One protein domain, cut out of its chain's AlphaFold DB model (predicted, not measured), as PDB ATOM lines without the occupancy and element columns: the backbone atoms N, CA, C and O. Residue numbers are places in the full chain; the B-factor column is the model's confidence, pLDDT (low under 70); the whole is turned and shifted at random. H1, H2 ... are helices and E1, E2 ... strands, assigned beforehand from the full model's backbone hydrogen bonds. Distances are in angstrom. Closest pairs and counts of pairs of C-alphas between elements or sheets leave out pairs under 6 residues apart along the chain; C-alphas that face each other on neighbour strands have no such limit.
ATOM      1  N   PHE A   9     151.089 161.432 182.769       96.19
ATOM      2  CA  PHE A   9     151.566 161.421 181.394       96.19
ATOM      3  C   PHE A   9     152.337 162.707 181.111       96.19
ATOM      4  O   PHE A   9     151.995 163.751 181.655       96.19
ATOM      5  N   ARG A  10     153.376 162.685 180.281       97.06
ATOM      6  CA  ARG A  10     154.049 163.924 179.857       97.06
ATOM      7  C   ARG A  10     154.461 163.860 178.405       97.06
ATOM      8  O   ARG A  10     154.653 162.783 177.849       97.06
ATOM      9  N   ALA A  11     154.624 165.035 177.811       97.62
ATOM     10  CA  ALA A  11     155.100 165.182 176.448       97.62
ATOM     11  C   ALA A  11     156.482 165.845 176.428       97.62
ATOM     12  O   ALA A  11     156.735 166.803 177.160       97.62
ATOM     13  N   THR A  12     157.354 165.370 175.544       97.81
ATOM     14  CA  THR A  12     158.636 165.997 175.215       97.81
ATOM     15  C   THR A  12     158.583 166.505 173.784       97.81
ATOM     16  O   THR A  12     158.494 165.712 172.845       97.81
ATOM     17  N   ALA A  13     158.631 167.824 173.614       97.06
ATOM     18  CA  ALA A  13     158.578 168.470 172.314       97.06
ATOM     19  C   ALA A  13     159.953 168.535 171.648       97.06
ATOM     20  O   ALA A  13     160.961 168.876 172.272       97.06
ATOM     21  N   TYR A  14     159.981 168.293 170.343       94.75
ATOM     22  CA  TYR A  14     161.166 168.466 169.511       94.75
ATOM     23  C   TYR A  14     160.782 168.912 168.099       94.75
ATOM     24  O   TYR A  14     159.630 168.817 167.677       94.75
ATOM     25  N   TRP A  15     161.757 169.415 167.344       93.50
ATOM     26  CA  TRP A  15     161.526 169.848 165.970       93.50
ATOM     27  C   TRP A  15     161.744 168.708 164.982       93.50
ATOM     28  O   TRP A  15     162.872 168.267 164.770       93.50
ATOM     29  N   GLY A  16     160.672 168.293 164.314       87.62
ATOM     30  CA  GLY A  16     160.736 167.458 163.123       87.62
ATOM     31  C   GLY A  16     160.951 168.282 161.854       87.62
ATOM     32  O   GLY A  16     160.615 169.469 161.776       87.62
ATOM     33  N   ARG A  17     161.493 167.634 160.820       82.06
ATOM     34  CA  ARG A  17     161.514 168.160 159.449       82.06
ATOM     35  C   ARG A  17     160.547 167.354 158.601       82.06
ATOM     36  O   ARG A  17     160.688 166.141 158.496       82.06
ATOM     37  N   SER A  18     159.574 168.022 157.986       75.00
ATOM     38  CA  SER A  18     158.716 167.370 156.997       75.00
ATOM     39  C   SER A  18     159.369 167.534 155.637       75.00
ATOM     40  O   SER A  18     159.523 168.661 155.160       75.00
ATOM     41  N   PHE A  19     159.750 166.422 155.009       72.56
ATOM     42  CA  PHE A  19     160.288 166.447 153.647       72.56
ATOM     43  C   PHE A  19     159.248 166.956 152.643       72.56
ATOM     44  O   PHE A  19     159.590 167.720 151.744       72.56
ATOM     45  N   TYR A  20     157.976 166.611 152.850       74.38
ATOM     46  CA  TYR A  20     156.875 167.010 151.976       74.38
ATOM     47  C   TYR A  20     156.517 168.490 152.113       74.38
ATOM     48  O   TYR A  20     156.372 169.188 151.115       74.38
ATOM     49  N   LEU A  21     156.406 168.993 153.345       74.94
ATOM     50  CA  LEU A  21     155.977 170.374 153.584       74.94
ATOM     51  C   LEU A  21     157.139 171.374 153.599       74.94
ATOM     52  O   LEU A  21     156.891 172.571 153.723       74.94
ATOM     53  N   LYS A  22     158.397 170.904 153.523       78.75
ATOM     54  CA  LYS A  22     159.630 171.709 153.665       78.75
ATOM     55  C   LYS A  22     159.594 172.681 154.859       78.75
ATOM     56  O   LYS A  22     160.248 173.720 154.850       78.75
ATOM     57  N   ARG A  23     158.818 172.354 155.895       78.88
ATOM     58  CA  ARG A  23     158.594 173.169 157.095       78.88
ATOM     59  C   ARG A  23     158.986 172.375 158.335       78.88
ATOM     60  O   ARG A  23     158.872 171.144 158.362       78.88
ATOM     61  N   ARG A  24     159.461 173.095 159.353       82.75
ATOM     62  CA  ARG A  24     159.652 172.543 160.700       82.75
ATOM     63  C   ARG A  24     158.278 172.368 161.328       82.75
ATOM     64  O   ARG A  24     157.456 173.278 161.253       82.75
ATOM     65  N   PHE A  25     158.039 171.207 161.915       86.94
ATOM     66  CA  PHE A  25     156.823 170.938 162.672       86.94
ATOM     67  C   PHE A  25     157.201 170.428 164.055       86.94
ATOM     68  O   PHE A  25     158.257 169.815 164.233       86.94
ATOM     69  N   ARG A  26     156.365 170.749 165.038       90.06
ATOM     70  CA  ARG A  26     156.577 170.333 166.419       90.06
ATOM     71  C   ARG A  26     156.105 168.889 166.561       90.06
ATOM     72  O   ARG A  26     154.954 168.585 166.257       90.06
ATOM     73  N   CYS A  27     157.021 168.018 166.956       93.62
ATOM     74  CA  CYS A  27     156.782 166.614 167.258       93.62
ATOM     75  C   CYS A  27     156.784 166.400 168.767       93.62
ATOM     76  O   CYS A  27     157.352 167.212 169.501       93.62
ATOM     77  N   PHE A  28     156.222 165.274 169.206       96.00
ATOM     78  CA  PHE A  28     156.177 164.900 170.613       96.00
ATOM     79  C   PHE A  28     156.567 163.437 170.807       96.00
ATOM     80  O   PHE A  28     156.100 162.560 170.079       96.00
ATOM     81  N   HIS A  29     157.407 163.193 171.805       96.56
ATOM     82  CA  HIS A  29     157.512 161.899 172.471       96.56
ATOM     83  C   HIS A  29     156.696 161.939 173.755       96.56
ATOM     84  O   HIS A  29     156.466 163.018 174.302       96.56
ATOM     85  N   TYR A  30     156.284 160.772 174.234       97.19
ATOM     86  CA  TYR A  30     155.480 160.670 175.438       97.19
ATOM     87  C   TYR A  30     156.101 159.713 176.432       97.19
ATOM     88  O   TYR A  30     156.617 158.673 176.030       97.19
ATOM     89  N   ASP A  31     155.974 160.049 177.708       97.38
ATOM     90  CA  ASP A  31     156.319 159.165 178.813       97.38
ATOM     91  C   ASP A  31     155.087 158.993 179.707       97.38
ATOM     92  O   ASP A  31     154.247 159.895 179.812       97.38
ATOM     93  N   ALA A  32     154.988 157.842 180.358       96.44
ATOM     94  CA  ALA A  32     153.882 157.482 181.231       96.44
ATOM     95  C   ALA A  32     154.406 157.034 182.595       96.44
ATOM     96  O   ALA A  32     155.375 156.285 182.664       96.44
ATOM     97  N   ARG A  33     153.750 157.471 183.670       95.44
ATOM     98  CA  ARG A  33     154.023 157.034 185.043       95.44
ATOM     99  C   ARG A  33     152.831 156.242 185.565       95.44
ATOM    100  O   ARG A  33     151.691 156.698 185.460       95.44
ATOM    101  N   PHE A  34     153.098 155.085 186.152       94.44
ATOM    102  CA  PHE A  34     152.100 154.166 186.694       94.44
ATOM    103  C   PHE A  34     152.050 154.226 188.225       94.44
ATOM    104  O   PHE A  34     152.917 154.807 188.880       94.44
ATOM    105  N   ALA A  35     150.989 153.661 188.805       91.56
ATOM    106  CA  ALA A  35     150.739 153.710 190.248       91.56
ATOM    107  C   ALA A  35     151.780 152.941 191.080       91.56
ATOM    108  O   ALA A  35     151.960 153.228 192.259       91.56
ATOM    109  N   ASP A  36     152.466 151.976 190.468       90.56
ATOM    110  CA  ASP A  36     153.570 151.216 191.061       90.56
ATOM    111  C   ASP A  36     154.904 151.993 191.070       90.56
ATOM    112  O   ASP A  36     155.903 151.492 191.583       90.56
ATOM    113  N   GLY A  37     154.919 153.214 190.523       90.81
ATOM    114  CA  GLY A  37     156.114 154.042 190.378       90.81
ATOM    115  C   GLY A  37     156.920 153.755 189.112       90.81
ATOM    116  O   GLY A  37     157.921 154.430 188.876       90.81
ATOM    117  N   THR A  38     156.493 152.800 188.281       93.25
ATOM    118  CA  THR A  38     157.133 152.524 186.995       93.25
ATOM    119  C   THR A  38     156.930 153.710 186.055       93.25
ATOM    120  O   THR A  38     155.826 154.248 185.933       93.25
ATOM    121  N   GLU A  39     157.998 154.104 185.367       95.56
ATOM    122  CA  GLU A  39     157.945 155.062 184.267       95.56
ATOM    123  C   GLU A  39     158.315 154.363 182.961       95.56
ATOM    124  O   GLU A  39     159.386 153.767 182.841       95.56
ATOM    125  N   GLU A  40     157.437 154.458 181.970       95.50
ATOM    126  CA  GLU A  40     157.713 154.019 180.608       95.50
ATOM    127  C   GLU A  40     158.019 155.234 179.729       95.50
ATOM    128  O   GLU A  40     157.276 156.217 179.715       95.50
ATOM    129  N   ILE A  41     159.122 155.156 178.984       96.12
ATOM    130  CA  ILE A  41     159.667 156.259 178.184       96.12
ATOM    131  C   ILE A  41     159.388 156.010 176.699       96.12
ATOM    132  O   ILE A  41     159.479 154.876 176.229       96.12
ATOM    133  N   HIS A  42     159.106 157.076 175.947       95.00
ATOM    134  CA  HIS A  42     158.852 157.034 174.498       95.00
ATOM    135  C   HIS A  42     157.702 156.094 174.090       95.00
ATOM    136  O   HIS A  42     157.771 155.383 173.082       95.00
ATOM    137  N   VAL A  43     156.619 156.112 174.860       94.88
ATOM    138  CA  VAL A  43     155.448 155.268 174.631       94.88
ATOM    139  C   VAL A  43     154.555 155.780 173.502       94.88
ATOM    140  O   VAL A  43     154.491 156.974 173.196       94.88
ATOM    141  N   HIS A  44     153.788 154.866 172.904       94.06
ATOM    142  CA  HIS A  44     152.698 155.234 172.008       94.06
ATOM    143  C   HIS A  44     151.460 155.624 172.828       94.06
ATOM    144  O   HIS A  44     150.834 154.771 173.462       94.06
ATOM    145  N   TYR A  45     151.104 156.915 172.811       91.62
ATOM    146  CA  TYR A  45     150.058 157.488 173.672       91.62
ATOM    147  C   TYR A  45     148.725 156.732 173.599       91.62
ATOM    148  O   TYR A  45     148.135 156.432 174.630       91.62
ATOM    149  N   ASP A  46     148.272 156.380 172.394       91.94
ATOM    150  CA  ASP A  46     146.967 155.743 172.192       91.94
ATOM    151  C   ASP A  46     146.923 154.333 172.795       91.94
ATOM    152  O   ASP A  46     145.897 153.881 173.296       91.94
ATOM    153  N   THR A  47     148.069 153.652 172.806       92.38
ATOM    154  CA  THR A  47     148.196 152.304 173.360       92.38
ATOM    155  C   THR A  47     148.178 152.346 174.884       92.38
ATOM    156  O   THR A  47     147.418 151.605 175.503       92.38
ATOM    157  N   VAL A  48     148.967 153.239 175.487       93.00
ATOM    158  CA  VAL A  48     149.088 153.340 176.950       93.00
ATOM    159  C   VAL A  48     147.828 153.918 177.593       93.00
ATOM    160  O   VAL A  48     147.376 153.424 178.622       93.00
ATOM    161  N   LEU A  49     147.206 154.914 176.959       92.12
ATOM    162  CA  LEU A  49     145.952 155.515 177.428       92.12
ATOM    163  C   LEU A  49     144.719 154.675 177.057       92.12
ATOM    164  O   LEU A  49     143.595 155.072 177.352       92.12
ATOM    165  N   GLN A  50     144.917 153.526 176.398       92.06
ATOM    166  CA  GLN A  50     143.858 152.665 175.873       92.06
ATOM    167  C   GLN A  50     142.818 153.459 175.063       92.06
ATOM    168  O   GLN A  50     141.617 153.291 175.266       92.06
ATOM    169  N   GLY A  51     143.251 154.321 174.139       90.81
ATOM    170  CA  GLY A  51     142.382 155.251 173.408       90.81
ATOM    171  C   GLY A  51     141.272 154.581 172.593       90.81
ATOM    172  O   GLY A  51     140.198 155.153 172.436       90.81
ATOM    173  N   GLY A  52     141.446 153.322 172.180       91.12
ATOM    174  CA  GLY A  52     140.357 152.525 171.599       91.12
ATOM    175  C   GLY A  52     139.211 152.215 172.577       91.12
ATOM    176  O   GLY A  52     138.071 152.040 172.153       91.12
ATOM    177  N   ARG A  53     139.495 152.160 173.885       92.00
ATOM    178  CA  ARG A  53     138.521 151.920 174.962       92.00
ATOM    179  C   ARG A  53     138.064 153.216 175.636       92.00
ATOM    180  O   ARG A  53     136.882 153.342 175.944       92.00
ATOM    181  N   TYR A  54     138.978 154.165 175.840       92.12
ATOM    182  CA  TYR A  54     138.740 155.452 176.501       92.12
ATOM    183  C   TYR A  54     139.189 156.628 175.612       92.12
ATOM    184  O   TYR A  54     140.139 157.342 175.940       92.12
ATOM    185  N   PRO A  55     138.525 156.863 174.463       94.19
ATOM    186  CA  PRO A  55     138.974 157.859 173.486       94.19
ATOM    187  C   PRO A  55     138.926 159.296 174.019       94.19
ATOM    188  O   PRO A  55     139.768 160.117 173.654       94.19
ATOM    189  N   ALA A  56     137.955 159.610 174.886       94.56
ATOM    190  CA  ALA A  56     137.829 160.934 175.492       94.56
ATOM    191  C   ALA A  56     138.997 161.225 176.444       94.56
ATOM    192  O   ALA A  56     139.655 162.254 176.295       94.56
ATOM    193  N   ASP A  57     139.298 160.293 177.348       93.62
ATOM    194  CA  ASP A  57     140.404 160.404 178.302       93.62
ATOM    195  C   ASP A  57     141.741 160.504 177.564       93.62
ATOM    196  O   ASP A  57     142.520 161.425 177.802       93.62
ATOM    197  N   ALA A  58     141.977 159.621 176.585       94.25
ATOM    198  CA  ALA A  58     143.196 159.642 175.784       94.25
ATOM    199  C   ALA A  58     143.386 160.984 175.056       94.25
ATOM    200  O   ALA A  58     144.485 161.543 175.036       94.25
ATOM    201  N   HIS A  59     142.307 161.536 174.490       95.88
ATOM    202  CA  HIS A  59     142.342 162.836 173.831       95.88
ATOM    203  C   HIS A  59     142.621 163.982 174.814       95.88
ATOM    204  O   HIS A  59     143.470 164.830 174.529       95.88
ATOM    205  N   VAL A  60     141.929 164.015 175.956       96.75
ATOM    206  CA  VAL A  60     142.080 165.061 176.979       96.75
ATOM    207  C   VAL A  60     143.493 165.055 177.555       96.75
ATOM    208  O   VAL A  60     144.143 166.099 177.577       96.75
ATOM    209  N   VAL A  61     144.008 163.884 177.929       96.50
ATOM    210  CA  VAL A  61     145.349 163.725 178.506       96.50
ATOM    211  C   VAL A  61     146.430 164.114 177.506       96.50
ATOM    212  O   VAL A  61     147.316 164.900 177.840       96.50
ATOM    213  N   ARG A  62     146.329 163.650 176.251       96.56
ATOM    214  CA  ARG A  62     147.273 164.043 175.196       96.56
ATOM    215  C   ARG A  62     147.273 165.557 174.995       96.56
ATOM    216  O   ARG A  62     148.333 166.175 174.991       96.56
ATOM    217  N   LYS A  63     146.093 166.169 174.846       96.88
ATOM    218  CA  LYS A  63     145.982 167.619 174.626       96.88
ATOM    219  C   LYS A  63     146.489 168.417 175.820       96.88
ATOM    220  O   LYS A  63     147.135 169.442 175.609       96.88
ATOM    221  N   GLY A  64     146.232 167.951 177.037       96.38
ATOM    222  CA  GLY A  64     146.770 168.523 178.264       96.38
ATOM    223  C   GLY A  64     148.297 168.517 178.283       96.38
ATOM    224  O   GLY A  64     148.918 169.572 178.413       96.38
ATOM    225  N   ALA A  65     148.900 167.350 178.037       96.69
ATOM    226  CA  ALA A  65     150.350 167.179 177.992       96.69
ATOM    227  C   ALA A  65     151.006 168.043 176.902       96.69
ATOM    228  O   ALA A  65     151.967 168.757 177.175       96.69
ATOM    229  N   GLU A  66     150.474 168.028 175.676       96.75
ATOM    230  CA  GLU A  66     150.977 168.846 174.563       96.75
ATOM    231  C   GLU A  66     150.868 170.356 174.843       96.75
ATOM    232  O   GLU A  66     151.778 171.110 174.494       96.75
ATOM    233  N   SER A  67     149.773 170.805 175.471       96.00
ATOM    234  CA  SER A  67     149.544 172.232 175.761       96.00
ATOM    235  C   SER A  67     150.425 172.740 176.899       96.00
ATOM    236  O   SER A  67     150.864 173.886 176.859       96.00
ATOM    237  N   ALA A  68     150.698 171.896 177.896       94.75
ATOM    238  CA  ALA A  68     151.595 172.217 179.003       94.75
ATOM    239  C   ALA A  68     153.082 172.096 178.619       94.75
ATOM    240  O   ALA A  68     153.955 172.594 179.329       94.75
ATOM    241  N   CYS A  69     153.389 171.425 177.507       95.44
ATOM    242  CA  CYS A  69     154.752 171.206 177.051       95.44
ATOM    243  C   CYS A  69     155.383 172.512 176.518       95.44
ATOM    244  O   CYS A  69     154.744 173.214 175.721       95.44
ATOM    245  N   PRO A  70     156.645 172.830 176.873       94.75
ATOM    246  CA  PRO A  70     157.378 173.966 176.312       94.75
ATOM    247  C   PRO A  70     157.674 173.757 174.825       94.75
ATOM    248  O   PRO A  70     157.662 172.632 174.331       94.75
ATOM    249  N   GLU A  71     157.983 174.834 174.100       93.38
ATOM    250  CA  GLU A  71     158.229 174.790 172.649       93.38
ATOM    251  C   GLU A  71     159.221 173.686 172.232       93.38
ATOM    252  O   GLU A  71     158.969 172.967 171.261       93.38
ATOM    253  N   VAL A  72     160.295 173.501 173.008       95.81
ATOM    254  CA  VAL A  72     161.248 172.389 172.905       95.81
ATOM    255  C   VAL A  72     161.588 171.895 174.308       95.81
ATOM    256  O   VAL A  72     161.791 172.704 175.211       95.81
ATOM    257  N   GLY A  73     161.708 170.579 174.468       95.19
ATOM    258  CA  GLY A  73     162.073 169.934 175.725       95.19
ATOM    259  C   GLY A  73     160.901 169.238 176.406       95.19
ATOM    260  O   GLY A  73     159.809 169.114 175.850       95.19
ATOM    261  N   THR A  74     161.158 168.728 177.604       96.81
ATOM    262  CA  THR A  74     160.200 167.933 178.376       96.81
ATOM    263  C   THR A  74     159.244 168.837 179.143       96.81
ATOM    264  O   THR A  74     159.666 169.755 179.843       96.81
ATOM    265  N   GLY A  75     157.946 168.592 178.977       95.50
ATOM    266  CA  GLY A  75     156.885 169.255 179.726       95.50
ATOM    267  C   GLY A  75     156.674 168.655 181.116       95.50
ATOM    268  O   GLY A  75     157.231 167.599 181.431       95.50
ATOM    269  N   PRO A  76     155.849 169.310 181.947       96.19
ATOM    270  CA  PRO A  76     155.462 168.762 183.236       96.19
ATOM    271  C   PRO A  76     154.632 167.486 183.053       96.19
ATOM    272  O   PRO A  76     154.054 167.235 181.991       96.19
ATOM    273  N   TRP A  77     154.542 166.701 184.121       96.50
ATOM    274  CA  TRP A  77     153.556 165.633 184.210       96.50
ATOM    275  C   TRP A  77     152.147 166.222 184.244       96.50
ATOM    276  O   TRP A  77     151.909 167.237 184.894       96.50
ATOM    277  N   VAL A  78     151.211 165.576 183.558       96.56
ATOM    278  CA  VAL A  78     149.776 165.831 183.653       96.56
ATOM    279  C   VAL A  78     149.067 164.608 184.213       96.56
ATOM    280  O   VAL A  78     149.523 163.484 184.008       96.56
ATOM    281  N   ASP A  79     147.963 164.817 184.918       95.75
ATOM    282  CA  ASP A  79     147.167 163.738 185.486       95.75
ATOM    283  C   ASP A  79     146.385 162.961 184.418       95.75
ATOM    284  O   ASP A  79     145.949 163.484 183.388       95.75
ATOM    285  N   TYR A  80     146.177 161.677 184.687       91.25
ATOM    286  CA  TYR A  80     145.131 160.897 184.041       91.25
ATOM    287  C   TYR A  80     143.896 160.855 184.957       91.25
ATOM    288  O   TYR A  80     144.062 160.637 186.160       91.25
TER     289      TYR A  80
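AT A GLANCE: This is residues 9 to 80 of the 89 residues of an uncharacterized protein of Paeniglutamicibacter cryotolerans (UniProt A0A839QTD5). A long hairpin of two antiparallel strands, E1 and E2, makes the longest axis, and the helix H2 packs on it, chiefly on E1, with its residues 61 to 68. The short helix H1 sits near the first half of H2, and the last stretch, residues 69 to 80, folds back beside E1. The printed part has 72 residues with two named strands and two named helices, in the order E1, E2, H1, H2; the sheet E1 - E2 is antiparallel and the class is mixed, helices and strands. The whole is only just compact, close to loose, with a radius of gyration of the C-alphas of 12.9 A, and elongated, spanning 41 by 24 by 18 A.

HOW THE PARTS SIT: E1, residues 9 to 17, and E2, residues 24 to 33, are antiparallel neighbours and form a hairpin, with 156 degrees between their directions. The C-alphas of residues 13 and 28 face each other at 4.6 A. N 12 and O 29 are within hydrogen-bond range at 2.8 A, as are N 27 and O 14 at 2.8 A. Residues 12 to 13 of E1 also pair antiparallel with residues 73 to 74, and residues 32 to 33 of E2 with residues 39 to 40. The closest C-alphas of E2 and H1, residues 45 to 48, are those of Tyr 30 and Tyr 45, 6.5 A apart. E1 and H1 are apart. H2, residues 55 to 68, only just touches H1, with 3 pairs of C-alphas within 8 A, and does so with residues 58 to 62 alone; the closest C-alphas are those of Asp 46 and Ala 58, 6.5 A apart. E1 and H2 come closest at the C-alphas of Arg 10 and Ala 65, 5.3 A apart. In H2 every O i to N i+4 pair is within hydrogen-bond range; H1 is too short for such a pair, and its 1 O i to N i+3 pair is within range.

IN THESE COORDINATES: E1, 25.0 A long, begins at C-alpha 9, at (151.566, 161.421, 181.394). E2, residues 24 to 33, is 29.4 A long and ends at C-alpha 33, at (154.023, 157.034, 185.043). H1 has four residues, 45 to 48. H2 is 19.9 A long and ends at C-alpha 68, at (151.595, 172.217, 179.003).

THE WHOLE: The two C-alphas farthest apart are those of Lys 22 and Asp 36, 43.1 A. The printed part, residues 9 to 80, has no cut. The link from E2 to H1 is long, with 11 residues. The mean pLDDT of the printed part is 92.6, and no printed residue is under 70.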